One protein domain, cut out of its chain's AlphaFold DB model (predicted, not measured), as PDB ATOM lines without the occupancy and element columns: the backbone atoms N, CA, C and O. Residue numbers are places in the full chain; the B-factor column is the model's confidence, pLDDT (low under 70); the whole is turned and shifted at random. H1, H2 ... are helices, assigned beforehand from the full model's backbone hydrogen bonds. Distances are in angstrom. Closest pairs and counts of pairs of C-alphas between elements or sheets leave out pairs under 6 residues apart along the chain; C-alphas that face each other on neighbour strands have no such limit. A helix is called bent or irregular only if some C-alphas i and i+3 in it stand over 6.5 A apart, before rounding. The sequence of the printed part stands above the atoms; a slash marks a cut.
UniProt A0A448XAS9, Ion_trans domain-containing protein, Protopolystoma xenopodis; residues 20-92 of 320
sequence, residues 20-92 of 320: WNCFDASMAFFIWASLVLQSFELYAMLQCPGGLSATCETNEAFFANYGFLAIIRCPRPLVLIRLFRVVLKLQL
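What this domain is: This is residues 20 to 92 of the 320 residues of the protein "Ion_trans domain-containing protein" of Protopolystoma xenopodis (UniProt A0A448XAS9). One long helix, H1, makes one side of a narrow rod, and the chain folds back beside it through two shorter helices, H2 and then H3, set one after the other. H1 and H2 form a helical hairpin with the turn of residues 47 to 56 at one end of the rod; at the other end residues 86 to 92, of which 86 to 89 belong to H3, stick out. The printed part has 73 residues with three named helices in the order H1, H2, H3 and no named strand, and its class is all helix. It is extended, with a radius of gyration of the C-alphas of 17.5 A and spans of 58 by 21 by 14 A.

Where its parts are: H1, residues 20 to 46, is 38.7 A long, from C-alpha 20 at (19.629, 73.100, 3.432) to C-alpha 46 at (1.248, 96.645, 28.082). H2, residues 57 to 73, is 23.6 A long. It is irregular, with C-alphas 65 and 68 7.8 A apart, and has a kink of 67 degrees near residue 67. H3, residues 76 to 89, is 21.9 A long and ends with C-alpha 89 at (16.424, 61.304, 4.019). It is neither bent nor irregular, but only just: C-alphas 77 and 80 are 6.2 A apart.

How they stand to each other: H1 and H2 touch, closest at the C-alphas of Ser 34 and Arg 73, 5.8 A apart. They run opposite ways at a shallow tilt of 8 degrees. H1 touches H3 with residues 27 to 31 alone, and H3 touches H1 with residues 76 to 79 alone; the closest C-alphas, of Ile 31 and Arg 76, are 6.7 A apart. These two run opposite ways at a shallow tilt of 28 degrees. H2 and H3 meet only through their link. Every O i to N i+4 pair is within hydrogen-bond range in H1, against 7 of 13 in H2 and 6 of 10 in H3.

The domain as a whole: The C-alphas farthest apart, of Pro 49 and Leu 92, are 58.4 A apart. The printed part has no cut. The link from H1 to H2 is short, with 10 residues, and that from H2 to H3 is tight, with 2. Mean pLDDT of the printed part is 80.7; residues 49 to 56 and 88 to 92 are under 70.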
ATOM      1  N   TRP A  20      20.380  73.492   2.234       82.81
ATOM      2  CA  TRP A  20      19.629  73.100   3.432       82.81
ATOM      3  C   TRP A  20      20.076  73.795   4.726       82.81
ATOM      4  O   TRP A  20      19.237  74.075   5.574       82.81
ATOM      5  N   ASN A  21      21.368  74.093   4.867       85.31
ATOM      6  CA  ASN A  21      21.905  74.816   6.020       85.31
ATOM      7  C   ASN A  21      21.539  76.309   5.947       85.31
ATOM      8  O   ASN A  21      21.215  76.916   6.962       85.31
ATOM      9  N   CYS A  22      21.556  76.890   4.741       86.81
ATOM     10  CA  CYS A  22      21.101  78.260   4.501       86.81
ATOM     11  C   CYS A  22      19.596  78.406   4.794       86.81
ATOM     12  O   CYS A  22      19.202  79.302   5.535       86.81
ATOM     13  N   PHE A  23      18.775  77.459   4.322       88.31
ATOM     14  CA  PHE A  23      17.351  77.354   4.662       88.31
ATOM     15  C   PHE A  23      17.123  77.217   6.175       88.31
ATOM     16  O   PHE A  23      16.226  77.846   6.728       88.31
ATOM     17  N   ASP A  24      17.937  76.417   6.873       88.31
ATOM     18  CA  ASP A  24      17.799  76.278   8.323       88.31
ATOM     19  C   ASP A  24      18.167  77.563   9.083       88.31
ATOM     20  O   ASP A  24      17.532  77.859  10.098       88.31
ATOM     21  N   ALA A  25      19.131  78.338   8.581       89.94
ATOM     22  CA  ALA A  25      19.509  79.631   9.144       89.94
ATOM     23  C   ALA A  25      18.463  80.726   8.866       89.94
ATOM     24  O   ALA A  25      18.067  81.426   9.797       89.94
ATOM     25  N   SER A  26      17.956  80.848   7.632       89.94
ATOM     26  CA  SER A  26      16.910  81.831   7.302       89.94
ATOM     27  C   SER A  26      15.603  81.542   8.046       89.94
ATOM     28  O   SER A  26      14.959  82.454   8.556       89.94
ATOM     29  N   MET A  27      15.259  80.266   8.218       89.00
ATOM     30  CA  MET A  27      14.145  79.836   9.059       89.00
ATOM     31  C   MET A  27      14.313  80.231  10.529       89.00
ATOM     32  O   MET A  27      13.353  80.682  11.151       89.00
ATOM     33  N   ALA A  28      15.516  80.080  11.094       91.00
ATOM     34  CA  ALA A  28      15.793  80.541  12.452       91.00
ATOM     35  C   ALA A  28      15.664  82.072  12.554       91.00
ATOM     36  O   ALA A  28      15.048  82.561  13.496       91.00
ATOM     37  N   PHE A  29      16.165  82.811  11.559       92.00
ATOM     38  CA  PHE A  29      16.019  84.265  11.467       92.00
ATOM     39  C   PHE A  29      14.546  84.707  11.437       92.00
ATOM     40  O   PHE A  29      14.164  85.550  12.243       92.00
ATOM     41  N   PHE A  30      13.690  84.102  10.602       92.31
ATOM     42  CA  PHE A  30      12.256  84.435  10.572       92.31
ATOM     43  C   PHE A  30      11.530  84.097  11.884       92.31
ATOM     44  O   PHE A  30      10.646  84.844  12.300       92.31
ATOM     45  N   ILE A  31      11.913  83.018  12.578       90.69
ATOM     46  CA  ILE A  31      11.363  82.696  13.905       90.69
ATOM     47  C   ILE A  31      11.777  83.758  14.933       90.69
ATOM     48  O   ILE A  31      10.916  84.270  15.643       90.69
ATOM     49  N   TRP A  32      13.058  84.138  14.983       92.50
ATOM     50  CA  TRP A  32      13.536  85.197  15.879       92.50
ATOM     51  C   TRP A  32      12.894  86.554  15.572       92.50
ATOM     52  O   TRP A  32      12.425  87.219  16.490       92.50
ATOM     53  N   ALA A  33      12.786  86.937  14.300       91.31
ATOM     54  CA  ALA A  33      12.132  88.179  13.901       91.31
ATOM     55  C   ALA A  33      10.625  88.175  14.227       91.31
ATOM     56  O   ALA A  33      10.097  89.179  14.703       91.31
ATOM     57  N   SER A  34       9.941  87.033  14.073       91.31
ATOM     58  CA  SER A  34       8.551  86.866  14.518       91.31
ATOM     59  C   SER A  34       8.399  86.938  16.040       91.31
ATOM     60  O   SER A  34       7.354  87.398  16.491       91.31
ATOM     61  N   LEU A  35       9.375  86.474  16.829       91.62
ATOM     62  CA  LEU A  35       9.359  86.594  18.294       91.62
ATOM     63  C   LEU A  35       9.612  88.040  18.739       91.62
ATOM     64  O   LEU A  35       8.923  88.531  19.628       91.62
ATOM     65  N   VAL A  36      10.541  88.738  18.081       91.56
ATOM     66  CA  VAL A  36      10.810  90.163  18.320       91.56
ATOM     67  C   VAL A  36       9.573  91.010  17.997       91.56
ATOM     68  O   VAL A  36       9.154  91.805  18.837       91.56
ATOM     69  N   LEU A  37       8.913  90.781  16.854       89.38
ATOM     70  CA  LEU A  37       7.648  91.449  16.517       89.38
ATOM     71  C   LEU A  37       6.553  91.162  17.560       89.38
ATOM     72  O   LEU A  37       5.896  92.091  18.021       89.38
ATOM     73  N   GLN A  38       6.418  89.905  18.005       89.06
ATOM     74  CA  GLN A  38       5.485  89.529  19.076       89.06
ATOM     75  C   GLN A  38       5.777  90.270  20.392       89.06
ATOM     76  O   GLN A  38       4.846  90.618  21.115       89.06
ATOM     77  N   SER A  39       7.053  90.519  20.712       88.56
ATOM     78  CA  SER A  39       7.436  91.262  21.919       88.56
ATOM     79  C   SER A  39       7.155  92.765  21.817       88.56
ATOM     80  O   SER A  39       6.772  93.362  22.819       88.56
ATOM     81  N   PHE A  40       7.253  93.362  20.623       87.12
ATOM     82  CA  PHE A  40       6.845  94.753  20.398       87.12
ATOM     83  C   PHE A  40       5.321  94.927  20.452       87.12
ATOM     84  O   PHE A  40       4.852  95.856  21.104       87.12
ATOM     85  N   GLU A  41       4.546  94.011  19.860       84.38
ATOM     86  CA  GLU A  41       3.080  93.988  20.000       84.38
ATOM     87  C   GLU A  41       2.657  93.846  21.472       84.38
ATOM     88  O   GLU A  41       1.793  94.579  21.951       84.38
ATOM     89  N   LEU A  42       3.302  92.943  22.223       83.81
ATOM     90  CA  LEU A  42       3.030  92.762  23.650       83.81
ATOM     91  C   LEU A  42       3.415  94.002  24.474       83.81
ATOM     92  O   LEU A  42       2.687  94.368  25.392       83.81
ATOM     93  N   TYR A  43       4.518  94.676  24.141       84.19
ATOM     94  CA  TYR A  43       4.906  95.932  24.786       84.19
ATOM     95  C   TYR A  43       3.896  97.057  24.501       84.19
ATOM     96  O   TYR A  43       3.486  97.755  25.426       84.19
ATOM     97  N   ALA A  44       3.428  97.192  23.255       78.75
ATOM     98  CA  ALA A  44       2.402  98.167  22.883       78.75
ATOM     99  C   ALA A  44       1.068  97.929  23.622       78.75
ATOM    100  O   ALA A  44       0.450  98.889  24.083       78.75
ATOM    101  N   MET A  45       0.676  96.661  23.807       75.38
ATOM    102  CA  MET A  45      -0.469  96.255  24.638       75.38
ATOM    103  C   MET A  45      -0.267  96.557  26.135       75.38
ATOM    104  O   MET A  45      -1.205  96.957  26.822       75.38
ATOM    105  N   LEU A  46       0.944  96.375  26.668       77.62
ATOM    106  CA  LEU A  46       1.248  96.645  28.082       77.62
ATOM    107  C   LEU A  46       1.342  98.146  28.403       77.62
ATOM    108  O   LEU A  46       1.129  98.536  29.548       77.62
ATOM    109  N   GLN A  47       1.615  98.989  27.405       77.50
ATOM    110  CA  GLN A  47       1.666 100.447  27.547       77.50
ATOM    111  C   GLN A  47       0.262 101.102  27.586       77.50
ATOM    112  O   GLN A  47       0.159 102.320  27.745       77.50
ATOM    113  N   CYS A  48      -0.824 100.331  27.444       72.00
ATOM    114  CA  CYS A  48      -2.195 100.848  27.441       72.00
ATOM    115  C   CYS A  48      -2.659 101.351  28.828       72.00
ATOM    116  O   CYS A  48      -2.706 100.560  29.773       72.00
ATOM    117  N   PRO A  49      -3.147 102.602  28.962       64.12
ATOM    118  CA  PRO A  49      -3.633 103.131  30.242       64.12
ATOM    119  C   PRO A  49      -4.947 102.491  30.738       64.12
ATOM    120  O   PRO A  49      -5.300 102.662  31.900       64.12
ATOM    121  N   GLY A  50      -5.672 101.757  29.882       63.47
ATOM    122  CA  GLY A  50      -6.925 101.063  30.223       63.47
ATOM    123  C   GLY A  50      -6.777  99.585  30.620       63.47
ATOM    124  O   GLY A  50      -7.780  98.930  30.904       63.47
ATOM    125  N   GLY A  51      -5.557  99.035  30.625       65.06
ATOM    126  CA  GLY A  51      -5.323  97.609  30.880       65.06
ATOM    127  C   GLY A  51      -5.913  96.674  29.810       65.06
ATOM    128  O   GLY A  51      -6.279  97.092  28.715       65.06
ATOM    129  N   LEU A  52      -6.010  95.379  30.134       61.41
ATOM    130  CA  LEU A  52      -6.264  94.289  29.173       61.41
ATOM    131  C   LEU A  52      -7.705  94.209  28.606       61.41
ATOM    132  O   LEU A  52      -8.036  93.236  27.936       61.41
ATOM    133  N   SER A  53      -8.580  95.172  28.915       58.75
ATOM    134  CA  SER A  53     -10.023  95.107  28.612       58.75
ATOM    135  C   SER A  53     -10.569  96.332  27.863       58.75
ATOM    136  O   SER A  53     -11.783  96.443  27.692       58.75
ATOM    137  N   ALA A  54      -9.702  97.250  27.428       60.72
ATOM    138  CA  ALA A  54     -10.075  98.441  26.665       60.72
ATOM    139  C   ALA A  54      -9.477  98.400  25.250       60.72
ATOM    140  O   ALA A  54      -8.379  97.885  25.043       60.72
ATOM    141  N   THR A  55     -10.179  98.975  24.273       62.66
ATOM    142  CA  THR A  55      -9.665  99.177  22.910       62.66
ATOM    143  C   THR A  55      -8.539 100.210  22.929       62.66
ATOM    144  O   THR A  55      -8.790 101.405  23.083       62.66
ATOM    145  N   CYS A  56      -7.289  99.760  22.812       66.12
ATOM    146  CA  CYS A  56      -6.140 100.659  22.830       66.12
ATOM    147  C   CYS A  56      -5.930 101.350  21.476       66.12
ATOM    148  O   CYS A  56      -5.429 100.735  20.533       66.12
ATOM    149  N   GLU A  57      -6.180 102.655  21.428       71.25
ATOM    150  CA  GLU A  57      -5.837 103.542  20.305       71.25
ATOM    151  C   GLU A  57      -4.344 103.429  19.912       71.25
ATOM    152  O   GLU A  57      -3.990 103.417  18.734       71.25
ATOM    153  N   THR A  58      -3.455 103.212  20.891       70.75
ATOM    154  CA  THR A  58      -2.018 102.942  20.678       70.75
ATOM    155  C   THR A  58      -1.733 101.641  19.922       70.75
ATOM    156  O   THR A  58      -0.747 101.563  19.190       70.75
ATOM    157  N   ASN A  59      -2.573 100.616  20.088       72.31
ATOM    158  CA  ASN A  59      -2.426  99.325  19.416       72.31
ATOM    159  C   ASN A  59      -2.955  99.394  17.977       72.31
ATOM    160  O   ASN A  59      -2.303  98.897  17.062       72.31
ATOM    161  N   GLU A  60      -4.082 100.073  17.749       74.81
ATOM    162  CA  GLU A  60      -4.583 100.330  16.393       74.81
ATOM    163  C   GLU A  60      -3.606 101.207  15.596       74.81
ATOM    164  O   GLU A  60      -3.260 100.865  14.464       74.81
ATOM    165  N   ALA A  61      -3.043 102.252  16.213       75.75
ATOM    166  CA  ALA A  61      -1.978 103.055  15.611       75.75
ATOM    167  C   ALA A  61      -0.705 102.235  15.306       75.75
ATOM    168  O   ALA A  61      -0.050 102.477  14.287       75.75
ATOM    169  N   PHE A  62      -0.357 101.243  16.137       77.81
ATOM    170  CA  PHE A  62       0.744 100.321  15.841       77.81
ATOM    171  C   PHE A  62       0.422  99.430  14.633       77.81
ATOM    172  O   PHE A  62       1.227  99.361  13.702       77.81
ATOM    173  N   PHE A  63      -0.753  98.795  14.590       78.69
ATOM    174  CA  PHE A  63      -1.145  97.944  13.461       78.69
ATOM    175  C   PHE A  63      -1.331  98.725  12.150       78.69
ATOM    176  O   PHE A  63      -0.956  98.210  11.098       78.69
ATOM    177  N   ALA A  64      -1.803  99.973  12.193       79.44
ATOM    178  CA  ALA A  64      -1.919 100.828  11.010       79.44
ATOM    179  C   ALA A  64      -0.552 101.165  10.380       79.44
ATOM    180  O   ALA A  64      -0.406 101.113   9.161       79.44
ATOM    181  N   ASN A  65       0.465 101.469  11.197       82.88
ATOM    182  CA  ASN A  65       1.794 101.865  10.707       82.88
ATOM    183  C   ASN A  65       2.744 100.676  10.466       82.88
ATOM    184  O   ASN A  65       3.574 100.713   9.557       82.88
ATOM    185  N   TYR A  66       2.636  99.615  11.271       82.31
ATOM    186  CA  TYR A  66       3.584  98.494  11.293       82.31
ATOM    187  C   TYR A  66       2.961  97.136  10.950       82.31
ATOM    188  O   TYR A  66       3.685  96.144  10.880       82.31
ATOM    189  N   GLY A  67       1.654  97.061  10.669       80.94
ATOM    190  CA  GLY A  67       0.953  95.807  10.363       80.94
ATOM    191  C   GLY A  67       1.544  95.023   9.186       80.94
ATOM    192  O   GLY A  67       1.521  93.792   9.199       80.94
ATOM    193  N   PHE A  68       2.184  95.696   8.222       86.56
ATOM    194  CA  PHE A  68       2.905  95.033   7.126       86.56
ATOM    195  C   PHE A  68       4.048  94.121   7.620       86.56
ATOM    196  O   PHE A  68       4.374  93.131   6.961       86.56
ATOM    197  N   LEU A  69       4.627  94.384   8.800       86.25
ATOM    198  CA  LEU A  69       5.649  93.520   9.402       86.25
ATOM    199  C   LEU A  69       5.100  92.131   9.756       86.25
ATOM    200  O   LEU A  69       5.883  91.186   9.833       86.25
ATOM    201  N   ALA A  70       3.778  91.951   9.876       84.31
ATOM    202  CA  ALA A  70       3.169  90.633  10.056       84.31
ATOM    203  C   ALA A  70       3.504  89.657   8.908       84.31
ATOM    204  O   ALA A  70       3.526  88.447   9.138       84.31
ATOM    205  N   ILE A  71       3.876  90.151   7.715       89.81
ATOM    206  CA  ILE A  71       4.382  89.336   6.594       89.81
ATOM    207  C   ILE A  71       5.615  88.503   7.005       89.81
ATOM    208  O   ILE A  71       5.816  87.401   6.491       89.81
ATOM    209  N   ILE A  72       6.396  88.942   8.002       88.62
ATOM    210  CA  ILE A  72       7.543  88.187   8.537       88.62
ATOM    211  C   ILE A  72       7.140  86.862   9.212       88.62
ATOM    212  O   ILE A  72       7.987  85.997   9.441       88.62
ATOM    213  N   ARG A  73       5.842  86.674   9.499       89.44
ATOM    214  CA  ARG A  73       5.254  85.426  10.012       89.44
ATOM    215  C   ARG A  73       4.941  84.421   8.899       89.44
ATOM    216  O   ARG A  73       4.935  83.222   9.170       89.44
ATOM    217  N   CYS A  74       4.732  84.865   7.657       89.88
ATOM    218  CA  CYS A  74       4.349  84.008   6.526       89.88
ATOM    219  C   CYS A  74       5.345  82.868   6.206       89.88
ATOM    220  O   CYS A  74       4.892  81.801   5.795       89.88
ATOM    221  N   PRO A  75       6.670  82.990   6.442       90.19
ATOM    222  CA  PRO A  75       7.604  81.866   6.312       90.19
ATOM    223  C   PRO A  75       7.501  80.800   7.421       90.19
ATOM    224  O   PRO A  75       8.062  79.713   7.273       90.19
ATOM    225  N   ARG A  76       6.817  81.066   8.546       86.56
ATOM    226  CA  ARG A  76       6.793  80.176   9.727       86.56
ATOM    227  C   ARG A  76       6.196  78.777   9.461       86.56
ATOM    228  O   ARG A  76       6.778  77.815   9.963       86.56
ATOM    229  N   PRO A  77       5.124  78.591   8.660       88.75
ATOM    230  CA  PRO A  77       4.621  77.257   8.307       88.75
ATOM    231  C   PRO A  77       5.636  76.388   7.546       88.75
ATOM    232  O   PRO A  77       5.586  75.161   7.633       88.75
ATOM    233  N   LEU A  78       6.620  76.996   6.865       89.31
ATOM    234  CA  LEU A  78       7.655  76.266   6.121       89.31
ATOM    235  C   LEU A  78       8.550  75.402   7.027       89.31
ATOM    236  O   LEU A  78       9.257  74.534   6.514       89.31
ATOM    237  N   VAL A  79       8.500  75.564   8.360       86.81
ATOM    238  CA  VAL A  79       9.164  74.663   9.330       86.81
ATOM    239  C   VAL A  79       8.790  73.196   9.092       86.81
ATOM    240  O   VAL A  79       9.637  72.317   9.265       86.81
ATOM    241  N   LEU A  80       7.582  72.925   8.585       87.00
ATOM    242  CA  LEU A  80       7.123  71.589   8.202       87.00
ATOM    243  C   LEU A  80       8.045  70.898   7.169       87.00
ATOM    244  O   LEU A  80       8.203  69.678   7.194       87.00
ATOM    245  N   ILE A  81       8.754  71.662   6.327       86.38
ATOM    246  CA  ILE A  81       9.741  71.131   5.367       86.38
ATOM    247  C   ILE A  81      10.902  70.420   6.089       86.38
ATOM    248  O   ILE A  81      11.467  69.469   5.544       86.38
ATOM    249  N   ARG A  82      11.246  70.796   7.333       84.44
ATOM    250  CA  ARG A  82      12.245  70.056   8.132       84.44
ATOM    251  C   ARG A  82      11.764  68.652   8.499       84.44
ATOM    252  O   ARG A  82      12.565  67.722   8.416       84.44
ATOM    253  N   LEU A  83      10.486  68.487   8.849       81.44
ATOM    254  CA  LEU A  83       9.886  67.178   9.141       81.44
ATOM    255  C   LEU A  83       9.898  66.294   7.886       81.44
ATOM    256  O   LEU A  83      10.444  65.191   7.922       81.44
ATOM    257  N   PHE A  84       9.442  66.822   6.743       81.31
ATOM    258  CA  PHE A  84       9.553  66.120   5.458       81.31
ATOM    259  C   PHE A  84      11.007  65.763   5.101       81.31
ATOM    260  O   PHE A  84      11.265  64.656   4.632       81.31
ATOM    261  N   ARG A  85      11.987  66.637   5.377       78.75
ATOM    262  CA  ARG A  85      13.414  66.349   5.130       78.75
ATOM    263  C   ARG A  85      13.928  65.155   5.943       78.75
ATOM    264  O   ARG A  85      14.795  64.437   5.446       78.75
ATOM    265  N   VAL A  86      13.440  64.936   7.167       79.19
ATOM    266  CA  VAL A  86      13.813  63.758   7.976       79.19
ATOM    267  C   VAL A  86      13.256  62.482   7.344       79.19
ATOM    268  O   VAL A  86      14.022  61.546   7.117       79.19
ATOM    269  N   VAL A  87      11.974  62.478   6.966       75.94
ATOM    270  CA  VAL A  87      11.316  61.331   6.311       75.94
ATOM    271  C   VAL A  87      11.981  60.995   4.967       75.94
ATOM    272  O   VAL A  87      12.369  59.852   4.731       75.94
ATOM    273  N   LEU A  88      12.203  61.994   4.107       69.50
ATOM    274  CA  LEU A  88      12.789  61.809   2.771       69.50
ATOM    275  C   LEU A  88      14.261  61.352   2.809       69.50
ATOM    276  O   LEU A  88      14.711  60.629   1.917       69.50
ATOM    277  N   LYS A  89      15.024  61.736   3.844       63.97
ATOM    278  CA  LYS A  89      16.424  61.304   4.019       63.97
ATOM    279  C   LYS A  89      16.580  59.802   4.250       63.97
ATOM    280  O   LYS A  89      17.639  59.274   3.925       63.97
ATOM    281  N   LEU A  90      15.564  59.130   4.793       56.31
ATOM    282  CA  LEU A  90      15.587  57.684   5.038       56.31
ATOM    283  C   LEU A  90      15.419  56.852   3.756       56.31
ATOM    284  O   LEU A  90      15.480  55.629   3.822       56.31
ATOM    285  N   GLN A  91      15.184  57.495   2.607       61.09
ATOM    286  CA  GLN A  91      14.826  56.817   1.362       61.09
ATOM    287  C   GLN A  91      15.854  57.001   0.230       61.09
ATOM    288  O   GLN A  91      16.084  56.055  -0.509       61.09
ATOM    289  N   LEU A  92      16.463  58.181   0.024       64.06
ATOM    290  CA  LEU A  92      16.975  58.511  -1.324       64.06
ATOM    291  C   LEU A  92      18.440  58.998  -1.457       64.06
ATOM    292  O   LEU A  92      18.835  59.977  -0.816       64.06
TER     293      LEU A  92